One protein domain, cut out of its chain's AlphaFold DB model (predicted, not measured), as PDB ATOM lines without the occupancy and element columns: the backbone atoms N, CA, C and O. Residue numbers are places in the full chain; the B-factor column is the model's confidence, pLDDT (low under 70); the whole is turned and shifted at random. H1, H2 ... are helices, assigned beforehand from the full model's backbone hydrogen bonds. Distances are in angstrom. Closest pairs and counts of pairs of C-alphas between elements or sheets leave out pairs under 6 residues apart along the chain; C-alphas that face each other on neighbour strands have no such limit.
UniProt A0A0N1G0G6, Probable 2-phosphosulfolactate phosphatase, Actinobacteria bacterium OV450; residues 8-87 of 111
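This is residues 8 to 87 of the 111 residues of the protein "Probable 2-phosphosulfolactate phosphatase" of Actinobacteria bacterium OV450 (UniProt A0A0N1G0G6). Two helices cross as an X, the longest helix H1 and H2 over it, and beside the first part of H1 sits a small cluster of three short helices, H3, H4 and H5. Residues 9 to 14, ahead of H1, stick out as a free arm. The printed part has 80 residues, with five named helices in the order H1 to H5 and no named strand; the class is all helix. It is only just compact, close to loose, with a radius of gyration of the C-alphas of 13.9 A and spans of 41 by 31 by 21 A.

H1, residues 18 to 33, is 22.2 A long, from C-alpha 18 at (4.698, 27.712, -40.819) to C-alpha 33 at (18.452, 28.244, -23.391). H2, residues 41 to 52, is 16.1 A long. H3 is residues 56 to 61, 8.5 A; H4 is residues 64 to 71, 10.7 A; H5 is residues 75 to 81, 10.0 A, ending with C-alpha 81 at (10.693, 16.060, -40.549).

H1 and H2 touch, about perpendicular at 83 degrees; their closest C-alphas, of Gly 25 and Arg 47, are 3.9 A apart. With residues 18 to 22 alone, H1 only just touches H3, with 3 pairs of C-alphas within 8 A, the closest those of Glu 19 and Val 60 at 5.7 A; the tilt is shallow, 11 degrees, opposite ways. H3 and H5 touch, closest at the C-alphas of Ala 61 and Val 78, 6.6 A. H3 and H4 only just touch, with 3 pairs of C-alphas within 8 A, and only at the corner, closest at the C-alphas of Val 60 and Gly 66, 5.6 A. H4 and H5 touch at a steep tilt of 47 degrees, opposite ways, closest at the C-alphas of Gly 66 and Val 78, 6.5 A. H1 and H5 are apart. In H1, H2, H3, H4 and H5 every O i to N i+4 pair is within hydrogen-bond range.

The two C-alphas farthest apart, those of Pro 38 and Gly 73, are 41.5 A apart. The printed part has no cut; the link from H1 to H2 is short, and the other three are tight. No printed residue is under 70 in pLDDT.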
ATOM      1  N   ARG A   8       7.229  29.001 -52.392       93.75
ATOM      2  CA  ARG A   8       6.687  29.814 -53.477       93.75
ATOM      3  C   ARG A   8       5.333  29.284 -53.898       93.75
ATOM      4  O   ARG A   8       5.177  28.087 -54.117       93.75
ATOM      5  N   TRP A   9       4.384  30.189 -54.077       89.38
ATOM      6  CA  TRP A   9       3.152  29.880 -54.789       89.38
ATOM      7  C   TRP A   9       3.421  29.666 -56.291       89.38
ATOM      8  O   TRP A   9       4.485  30.051 -56.787       89.38
ATOM      9  N   PRO A  10       2.464  29.094 -57.052       90.75
ATOM     10  CA  PRO A  10       2.598  28.936 -58.505       90.75
ATOM     11  C   PRO A  10       2.858  30.247 -59.265       90.75
ATOM     12  O   PRO A  10       3.443  30.225 -60.344       90.75
ATOM     13  N   ASP A  11       2.458  31.389 -58.698       95.12
ATOM     14  CA  ASP A  11       2.734  32.730 -59.229       95.12
ATOM     15  C   ASP A  11       4.125  33.281 -58.836       95.12
ATOM     16  O   ASP A  11       4.429  34.446 -59.083       95.12
ATOM     17  N   ALA A  12       4.974  32.438 -58.235       92.56
ATOM     18  CA  ALA A  12       6.300  32.731 -57.695       92.56
ATOM     19  C   ALA A  12       6.341  33.688 -56.489       92.56
ATOM     20  O   ALA A  12       7.439  34.015 -56.021       92.56
ATOM     21  N   SER A  13       5.194  34.108 -55.949       94.81
ATOM     22  CA  SER A  13       5.154  34.907 -54.725       94.81
ATOM     23  C   SER A  13       5.568  34.082 -53.500       94.81
ATOM     24  O   SER A  13       5.383  32.864 -53.451       94.81
ATOM     25  N   LEU A  14       6.166  34.747 -52.507       93.62
ATOM     26  CA  LEU A  14       6.590  34.108 -51.262       93.62
ATOM     27  C   LEU A  14       5.367  33.719 -50.422       93.62
ATOM     28  O   LEU A  14       4.570  34.573 -50.035       93.62
ATOM     29  N   ARG A  15       5.283  32.441 -50.065       94.25
ATOM     30  CA  ARG A  15       4.430  31.914 -49.006       94.25
ATOM     31  C   ARG A  15       5.261  31.802 -47.726       94.25
ATOM     32  O   ARG A  15       6.215  31.024 -47.695       94.25
ATOM     33  N   PRO A  16       4.906  32.512 -46.644       93.50
ATOM     34  CA  PRO A  16       5.439  32.194 -45.328       93.50
ATOM     35  C   PRO A  16       5.096  30.741 -44.962       93.50
ATOM     36  O   PRO A  16       3.922  30.366 -44.904       93.50
ATOM     37  N   ALA A  17       6.124  29.925 -44.752       96.81
ATOM     38  CA  ALA A  17       5.999  28.531 -44.346       96.81
ATOM     39  C   ALA A  17       5.942  28.450 -42.812       96.81
ATOM     40  O   ALA A  17       6.834  28.954 -42.126       96.81
ATOM     41  N   LEU A  18       4.876  27.852 -42.270       97.44
ATOM     42  CA  LEU A  18       4.698  27.712 -40.819       97.44
ATOM     43  C   LEU A  18       5.763  26.772 -40.250       97.44
ATOM     44  O   LEU A  18       6.376  27.062 -39.231       97.44
ATOM     45  N   GLU A  19       5.986  25.666 -40.939       97.94
ATOM     46  CA  GLU A  19       6.981  24.642 -40.669       97.94
ATOM     47  C   GLU A  19       8.403  25.215 -40.595       97.94
ATOM     48  O   GLU A  19       9.110  24.937 -39.627       97.94
ATOM     49  N   ASP A  20       8.789  26.110 -41.509       97.94
ATOM     50  CA  ASP A  20      10.094  26.776 -41.452       97.94
ATOM     51  C   ASP A  20      10.191  27.751 -40.275       97.94
ATOM     52  O   ASP A  20      11.235  27.844 -39.626       97.94
ATOM     53  N   LEU A  21       9.110  28.482 -39.975       98.06
ATOM     54  CA  LEU A  21       9.061  29.385 -38.822       98.06
ATOM     55  C   LEU A  21       9.172  28.610 -37.501       98.06
ATOM     56  O   LEU A  21       9.897  29.037 -36.601       98.06
ATOM     57  N   LEU A  22       8.487  27.468 -37.391       98.44
ATOM     58  CA  LEU A  22       8.560  26.569 -36.238       98.44
ATOM     59  C   LEU A  22       9.954  25.944 -36.112       98.44
ATOM     60  O   LEU A  22      10.509  25.935 -35.014       98.44
ATOM     61  N   GLY A  23      10.550  25.491 -37.219       97.81
ATOM     62  CA  GLY A  23      11.914  24.961 -37.245       97.81
ATOM     63  C   GLY A  23      12.954  26.001 -36.819       97.81
ATOM     64  O   GLY A  23      13.798  25.733 -35.962       97.81
ATOM     65  N   ALA A  24      12.850  27.229 -37.336       98.31
ATOM     66  CA  ALA A  24      13.682  28.344 -36.894       98.31
ATOM     67  C   ALA A  24      13.470  28.651 -35.402       98.31
ATOM     68  O   ALA A  24      14.437  28.839 -34.662       98.31
ATOM     69  N   GLY A  25      12.214  28.659 -34.948       98.44
ATOM     70  CA  GLY A  25      11.845  28.859 -33.551       98.44
ATOM     71  C   GLY A  25      12.444  27.814 -32.610       98.44
ATOM     72  O   GLY A  25      12.916  28.185 -31.536       98.44
ATOM     73  N   ALA A  26      12.494  26.546 -33.023       98.31
ATOM     74  CA  ALA A  26      13.108  25.460 -32.262       98.31
ATOM     75  C   ALA A  26      14.613  25.685 -32.053       98.31
ATOM     76  O   ALA A  26      15.105  25.607 -30.927       98.31
ATOM     77  N   ILE A  27      15.336  26.043 -33.122       97.62
ATOM     78  CA  ILE A  27      16.773  26.351 -33.060       97.62
ATOM     79  C   ILE A  27      17.024  27.566 -32.158       97.62
ATOM     80  O   ILE A  27      17.921  27.547 -31.318       97.62
ATOM     81  N   ILE A  28      16.228  28.628 -32.309       98.50
ATOM     82  CA  ILE A  28      16.375  29.852 -31.511       98.50
ATOM     83  C   ILE A  28      16.091  29.576 -30.030       98.50
ATOM     84  O   ILE A  28      16.825  30.076 -29.180       98.50
ATOM     85  N   ALA A  29      15.066  28.778 -29.715       98.19
ATOM     86  CA  ALA A  29      14.741  28.399 -28.342       98.19
ATOM     87  C   ALA A  29      15.886  27.619 -27.678       98.19
ATOM     88  O   ALA A  29      16.261  27.932 -26.547       98.19
ATOM     89  N   ASP A  30      16.483  26.655 -28.388       97.25
ATOM     90  CA  ASP A  30      17.634  25.903 -27.875       97.25
ATOM     91  C   ASP A  30      18.857  26.814 -27.669       97.25
ATOM     92  O   ASP A  30      19.468  26.786 -26.600       97.25
ATOM     93  N   LEU A  31      19.174  27.696 -28.622       97.06
ATOM     94  CA  LEU A  31      20.284  28.648 -28.489       97.06
ATOM     95  C   LEU A  31      20.090  29.627 -27.321       97.06
ATOM     96  O   LEU A  31      21.028  29.856 -26.555       97.06
ATOM     97  N   GLU A  32      18.886  30.182 -27.151       97.81
ATOM     98  CA  GLU A  32      18.574  31.069 -26.022       97.81
ATOM     99  C   GLU A  32      18.723  30.332 -24.684       97.81
ATOM    100  O   GLU A  32      19.324  30.873 -23.755       97.81
ATOM    101  N   SER A  33      18.280  29.071 -24.598       97.06
ATOM    102  CA  SER A  33      18.452  28.244 -23.391       97.06
ATOM    103  C   SER A  33      19.925  28.017 -23.012       97.06
ATOM    104  O   SER A  33      20.241  27.789 -21.844       97.06
ATOM    105  N   ARG A  34      20.842  28.147 -23.983       97.44
ATOM    106  CA  ARG A  34      22.304  28.068 -23.807       97.44
ATOM    107  C   ARG A  34      22.960  29.432 -23.557       97.44
ATOM    108  O   ARG A  34      24.185  29.517 -23.516       97.44
ATOM    109  N   GLY A  35      22.171  30.494 -23.398       97.38
ATOM    110  CA  GLY A  35      22.654  31.846 -23.110       97.38
ATOM    111  C   GLY A  35      23.026  32.676 -24.342       97.38
ATOM    112  O   GLY A  35      23.647  33.727 -24.193       97.38
ATOM    113  N   VAL A  36      22.666  32.243 -25.555       96.19
ATOM    114  CA  VAL A  36      22.884  33.042 -26.771       96.19
ATOM    115  C   VAL A  36      21.831  34.149 -26.859       96.19
ATOM    116  O   VAL A  36      20.632  33.883 -26.836       96.19
ATOM    117  N   GLY A  37      22.272  35.400 -27.000       92.00
ATOM    118  CA  GLY A  37      21.385  36.558 -27.106       92.00
ATOM    119  C   GLY A  37      22.140  37.888 -27.242       92.00
ATOM    120  O   GLY A  37      23.372  37.881 -27.325       92.00
ATOM    121  N   PRO A  38      21.426  39.032 -27.258       95.69
ATOM    122  CA  PRO A  38      19.965  39.169 -27.170       95.69
ATOM    123  C   PRO A  38      19.241  38.765 -28.467       95.69
ATOM    124  O   PRO A  38      19.813  38.827 -29.555       95.69
ATOM    125  N   LEU A  39      17.968  38.368 -28.360       98.31
ATOM    126  CA  LEU A  39      17.128  38.096 -29.529       98.31
ATOM    127  C   LEU A  39      16.645  39.400 -30.179       98.31
ATOM    128  O   LEU A  39      16.248  40.335 -29.483       98.31
ATOM    129  N   SER A  40      16.620  39.442 -31.514       98.25
ATOM    130  CA  SER A  40      15.851  40.466 -32.235       98.25
ATOM    131  C   SER A  40      14.343  40.218 -32.067       98.25
ATOM    132  O   SER A  40      13.949  39.099 -31.713       98.25
ATOM    133  N   PRO A  41      13.474  41.206 -32.348       98.44
ATOM    134  CA  PRO A  41      12.024  41.009 -32.318       98.44
ATOM    135  C   PRO A  41      11.545  39.836 -33.187       98.44
ATOM    136  O   PRO A  41      10.705  39.049 -32.755       98.44
ATOM    137  N   GLU A  42      12.116  39.665 -34.379       98.31
ATOM    138  CA  GLU A  42      11.790  38.574 -35.305       98.31
ATOM    139  C   GLU A  42      12.212  37.214 -34.739       98.31
ATOM    140  O   GLU A  42      11.452  36.248 -34.805       98.31
ATOM    141  N   ALA A  43      13.400  37.139 -34.127       98.44
ATOM    142  CA  ALA A  43      13.866  35.918 -33.476       98.44
ATOM    143  C   ALA A  43      12.999  35.562 -32.256       98.44
ATOM    144  O   ALA A  43      12.652  34.396 -32.063       98.44
ATOM    145  N   ALA A  44      12.598  36.562 -31.464       98.50
ATOM    146  CA  ALA A  44      11.692  36.375 -30.336       98.50
ATOM    147  C   ALA A  44      10.305  35.890 -30.791       98.50
ATOM    148  O   ALA A  44       9.731  35.009 -30.151       98.50
ATOM    149  N   ALA A  45       9.788  36.410 -31.911       98.44
ATOM    150  CA  ALA A  45       8.530  35.962 -32.503       98.44
ATOM    151  C   ALA A  45       8.607  34.504 -32.986       98.44
ATOM    152  O   ALA A  45       7.752  33.699 -32.620       98.44
ATOM    153  N   ALA A  46       9.655  34.130 -33.729       98.50
ATOM    154  CA  ALA A  46       9.857  32.751 -34.181       98.50
ATOM    155  C   ALA A  46       9.960  31.770 -33.000       98.50
ATOM    156  O   ALA A  46       9.274  30.746 -32.964       98.50
ATOM    157  N   ARG A  47      10.752  32.121 -31.978       98.62
ATOM    158  CA  ARG A  47      10.844  31.351 -30.730       98.62
ATOM    159  C   ARG A  47       9.482  31.200 -30.054       98.62
ATOM    160  O   ARG A  47       9.134  30.111 -29.602       98.62
ATOM    161  N   ALA A  48       8.710  32.282 -29.964       98.62
ATOM    162  CA  ALA A  48       7.381  32.272 -29.361       98.62
ATOM    163  C   ALA A  48       6.410  31.357 -30.124       98.62
ATOM    164  O   ALA A  48       5.640  30.648 -29.481       98.62
ATOM    165  N   CYS A  49       6.469  31.326 -31.460       98.31
ATOM    166  CA  CYS A  49       5.676  30.402 -32.273       98.31
ATOM    167  C   CYS A  49       5.979  28.939 -31.931       98.31
ATOM    168  O   CYS A  49       5.051  28.172 -31.694       98.31
ATOM    169  N   PHE A  50       7.257  28.558 -31.843       98.62
ATOM    170  CA  PHE A  50       7.635  27.196 -31.461       98.62
ATOM    171  C   PHE A  50       7.231  26.868 -30.016       98.62
ATOM    172  O   PHE A  50       6.504  25.911 -29.777       98.62
ATOM    173  N   THR A  51       7.643  27.694 -29.053       98.31
ATOM    174  CA  THR A  51       7.434  27.433 -27.614       98.31
ATOM    175  C   THR A  51       5.965  27.419 -27.182       98.31
ATOM    176  O   THR A  51       5.641  26.779 -26.185       98.31
ATOM    177  N   GLN A  52       5.071  28.098 -27.907       98.31
ATOM    178  CA  GLN A  52       3.625  28.076 -27.641       98.31
ATOM    179  C   GLN A  52       2.866  27.019 -28.457       98.31
ATOM    180  O   GLN A  52       1.673  26.818 -28.232       98.31
ATOM    181  N   THR A  53       3.524  26.332 -29.393       98.44
ATOM    182  CA  THR A  53       2.904  25.245 -30.153       98.44
ATOM    183  C   THR A  53       2.980  23.964 -29.331       98.44
ATOM    184  O   THR A  53       4.050  23.385 -29.171       98.44
ATOM    185  N   ALA A  54       1.838  23.519 -28.800       97.31
ATOM    186  CA  ALA A  54       1.780  22.350 -27.918       97.31
ATOM    187  C   ALA A  54       2.199  21.044 -28.615       97.31
ATOM    188  O   ALA A  54       2.840  20.197 -28.000       97.31
ATOM    189  N   ASP A  55       1.844  20.898 -29.893       97.62
ATOM    190  CA  ASP A  55       2.192  19.746 -30.721       97.62
ATOM    191  C   ASP A  55       2.649  20.231 -32.102       97.62
ATOM    192  O   ASP A  55       1.846  20.600 -32.963       97.62
ATOM    193  N   VAL A  56       3.970  20.279 -32.286       97.50
ATOM    194  CA  VAL A  56       4.602  20.741 -33.529       97.50
ATOM    195  C   VAL A  56       4.297  19.794 -34.684       97.50
ATOM    196  O   VAL A  56       4.049  20.260 -35.794       97.50
ATOM    197  N   ALA A  57       4.261  18.483 -34.432       97.62
ATOM    198  CA  ALA A  57       3.985  17.495 -35.467       97.62
ATOM    199  C   ALA A  57       2.553  17.645 -35.992       97.62
ATOM    200  O   ALA A  57       2.343  17.725 -37.203       97.62
ATOM    201  N   ALA A  58       1.575  17.785 -35.093       98.19
ATOM    202  CA  ALA A  58       0.188  18.033 -35.480       98.19
ATOM    203  C   ALA A  58       0.015  19.381 -36.201       98.19
ATOM    204  O   ALA A  58      -0.712  19.456 -37.193       98.19
ATOM    205  N   ALA A  59       0.689  20.441 -35.739       98.25
ATOM    206  CA  ALA A  59       0.619  21.759 -36.369       98.25
ATOM    207  C   ALA A  59       1.176  21.755 -37.802       98.25
ATOM    208  O   ALA A  59       0.555  22.324 -38.699       98.25
ATOM    209  N   VAL A  60       2.312  21.088 -38.032       98.25
ATOM    210  CA  VAL A  60       2.898  20.941 -39.373       98.25
ATOM    211  C   VAL A  60       2.038  20.029 -40.248       98.25
ATOM    212  O   VAL A  60       1.753  20.387 -41.382       98.25
ATOM    213  N   ALA A  61       1.526  18.908 -39.733       98.38
ATOM    214  CA  ALA A  61       0.618  18.041 -40.492       98.38
ATOM    215  C   ALA A  61      -0.667  18.762 -40.951       98.38
ATOM    216  O   ALA A  61      -1.241  18.412 -41.982       98.38
ATOM    217  N   ALA A  62      -1.111  19.774 -40.201       98.06
ATOM    218  CA  ALA A  62      -2.280  20.590 -40.514       98.06
ATOM    219  C   ALA A  62      -1.967  21.874 -41.312       98.06
ATOM    220  O   ALA A  62      -2.902  22.586 -41.688       98.06
ATOM    221  N   CYS A  63      -0.697  22.206 -41.571       96.94
ATOM    222  CA  CYS A  63      -0.342  23.365 -42.393       96.94
ATOM    223  C   CYS A  63      -0.506  23.054 -43.893       96.94
ATOM    224  O   CYS A  63      -0.659  21.899 -44.291       96.94
ATOM    225  N   SER A  64      -0.491  24.086 -44.746       94.69
ATOM    226  CA  SER A  64      -0.757  23.933 -46.184       94.69
ATOM    227  C   SER A  64       0.140  22.893 -46.870       94.69
ATOM    228  O   SER A  64      -0.384  22.022 -47.563       94.69
ATOM    229  N   SER A  65       1.458  22.947 -46.650       94.06
ATOM    230  CA  SER A  65       2.425  22.008 -47.240       94.06
ATOM    231  C   SER A  65       2.367  20.621 -46.604       94.06
ATOM    232  O   SER A  65       2.468  19.623 -47.313       94.06
ATOM    233  N   GLY A  66       2.115  20.522 -45.294       97.12
ATOM    234  CA  GLY A  66       1.899  19.237 -44.623       97.12
ATOM    235  C   GLY A  66       0.670  18.503 -45.160       97.12
ATOM    236  O   GLY A  66       0.751  17.323 -45.502       97.12
ATOM    237  N   ILE A  67      -0.452  19.211 -45.332       97.81
ATOM    238  CA  ILE A  67      -1.668  18.661 -45.950       97.81
ATOM    239  C   ILE A  67      -1.394  18.218 -47.392       97.81
ATOM    240  O   ILE A  67      -1.871  17.160 -47.806       97.81
ATOM    241  N   GLU A  68      -0.652  19.013 -48.166       95.88
ATOM    242  CA  GLU A  68      -0.279  18.684 -49.546       95.88
ATOM    243  C   GLU A  68       0.581  17.414 -49.628       95.88
ATOM    244  O   GLU A  68       0.251  16.501 -50.392       95.88
ATOM    245  N   LEU A  69       1.629  17.311 -48.804       96.88
ATOM    246  CA  LEU A  69       2.506  16.140 -48.716       96.88
ATOM    247  C   LEU A  69       1.734  14.886 -48.297       96.88
ATOM    248  O   LEU A  69       1.837  13.851 -48.957       96.88
ATOM    249  N   ILE A  70       0.898  14.978 -47.256       98.38
ATOM    250  CA  ILE A  70       0.076  13.855 -46.779       98.38
ATOM    251  C   ILE A  70      -0.885  13.383 -47.874       98.38
ATOM    252  O   ILE A  70      -0.983  12.184 -48.133       98.38
ATOM    253  N   ARG A  71      -1.566  14.308 -48.564       98.12
ATOM    254  CA  ARG A  71      -2.452  13.969 -49.695       98.12
ATOM    255  C   ARG A  71      -1.701  13.332 -50.860       98.12
ATOM    256  O   ARG A  71      -2.291  12.542 -51.591       98.12
ATOM    257  N   SER A  72      -0.423  13.657 -51.004       97.88
ATOM    258  CA  SER A  72       0.471  13.086 -52.011       97.88
ATOM    259  C   SER A  72       1.090  11.746 -51.584       97.88
ATOM    260  O   SER A  72       1.828  11.151 -52.364       97.88
ATOM    261  N   GLY A  73       0.763  11.239 -50.388       98.25
ATOM    262  CA  GLY A  73       1.218   9.940 -49.882       98.25
ATOM    263  C   GLY A  73       2.476   9.986 -49.008       98.25
ATOM    264  O   GLY A  73       2.991   8.931 -48.658       98.25
ATOM    265  N   PHE A  74       2.948  11.174 -48.622       98.12
ATOM    266  CA  PHE A  74       4.198  11.383 -47.875       98.12
ATOM    267  C   PHE A  74       3.962  11.713 -46.392       98.12
ATOM    268  O   PHE A  74       4.599  12.596 -45.822       98.12
ATOM    269  N   ALA A  75       3.015  11.031 -45.741       97.62
ATOM    270  CA  ALA A  75       2.721  11.272 -44.325       97.62
ATOM    271  C   ALA A  75       3.907  10.927 -43.403       97.62
ATOM    272  O   ALA A  75       4.169  11.649 -42.440       97.62
ATOM    273  N   ASP A  76       4.650   9.868 -43.730       98.00
ATOM    274  CA  ASP A  76       5.836   9.459 -42.972       98.00
ATOM    275  C   ASP A  76       6.960  10.503 -43.065       98.00
ATOM    276  O   ASP A  76       7.651  10.744 -42.075       98.00
ATOM    277  N   ASP A  77       7.096  11.196 -44.201       97.69
ATOM    278  CA  ASP A  77       8.085  12.268 -44.360       97.69
ATOM    279  C   ASP A  77       7.777  13.448 -43.429       97.69
ATOM    280  O   ASP A  77       8.686  14.002 -42.811       97.69
ATOM    281  N   VAL A  78       6.496  13.795 -43.252       97.56
ATOM    282  CA  VAL A  78       6.069  14.827 -42.290       97.56
ATOM    283  C   VAL A  78       6.379  14.398 -40.852       97.56
ATOM    284  O   VAL A  78       6.859  15.205 -40.051       97.56
ATOM    285  N   ALA A  79       6.155  13.125 -40.516       96.56
ATOM    286  CA  ALA A  79       6.480  12.592 -39.196       96.56
ATOM    287  C   ALA A  79       7.996  12.617 -38.922       96.56
ATOM    288  O   ALA A  79       8.422  13.023 -37.841       96.56
ATOM    289  N   ILE A  80       8.819  12.247 -39.908       96.81
ATOM    290  CA  ILE A  80      10.285  12.301 -39.805       96.81
ATOM    291  C   ILE A  80      10.769  13.751 -39.677       96.81
ATOM    292  O   ILE A  80      11.579  14.051 -38.802       96.81
ATOM    293  N   ALA A  81      10.262  14.661 -40.513       95.88
ATOM    294  CA  ALA A  81      10.693  16.060 -40.549       95.88
ATOM    295  C   ALA A  81      10.363  16.839 -39.263       95.88
ATOM    296  O   ALA A  81      11.024  17.828 -38.950       95.88
ATOM    297  N   THR A  82       9.357  16.396 -38.508       97.25
ATOM    298  CA  THR A  82       8.913  17.045 -37.263       97.25
ATOM    299  C   THR A  82       9.532  16.438 -36.000       97.25
ATOM    300  O   THR A  82       9.285  16.929 -34.896       97.25
ATOM    301  N   ALA A  83      10.376  15.410 -36.135       96.62
ATOM    302  CA  ALA A  83      11.057  14.781 -35.011       96.62
ATOM    303  C   ALA A  83      12.155  15.693 -34.427       96.62
ATOM    304  O   ALA A  83      13.196  15.944 -35.039       96.62
ATOM    305  N   LEU A  84      11.946  16.170 -33.198       94.88
ATOM    306  CA  LEU A  84      12.898  17.040 -32.505       94.88
ATOM    307  C   LEU A  84      14.120  16.260 -32.008       94.88
ATOM    308  O   LEU A  84      13.986  15.225 -31.359       94.88
ATOM    309  N   GLY A  85      15.322  16.780 -32.277       92.06
ATOM    310  CA  GLY A  85      16.576  16.205 -31.773       92.06
ATOM    311  C   GLY A  85      16.901  14.804 -32.308       92.06
ATOM    312  O   GLY A  85      17.687  14.089 -31.694       92.06
ATOM    313  N   ALA A  86      16.309  14.399 -33.436       94.94
ATOM    314  CA  ALA A  86      16.455  13.049 -33.987       94.94
ATOM    315  C   ALA A  86      17.838  12.758 -34.609       94.94
ATOM    316  O   ALA A  86      18.172  11.600 -34.853       94.94
ATOM    317  N   SER A  87      18.648  13.789 -34.873       93.25
ATOM    318  CA  SER A  87      19.979  13.668 -35.474       93.25
ATOM    319  C   SER A  87      20.988  14.573 -34.770       93.25
ATOM    320  O   SER A  87      20.669  15.700 -34.399       93.25
TER     321      SER A  87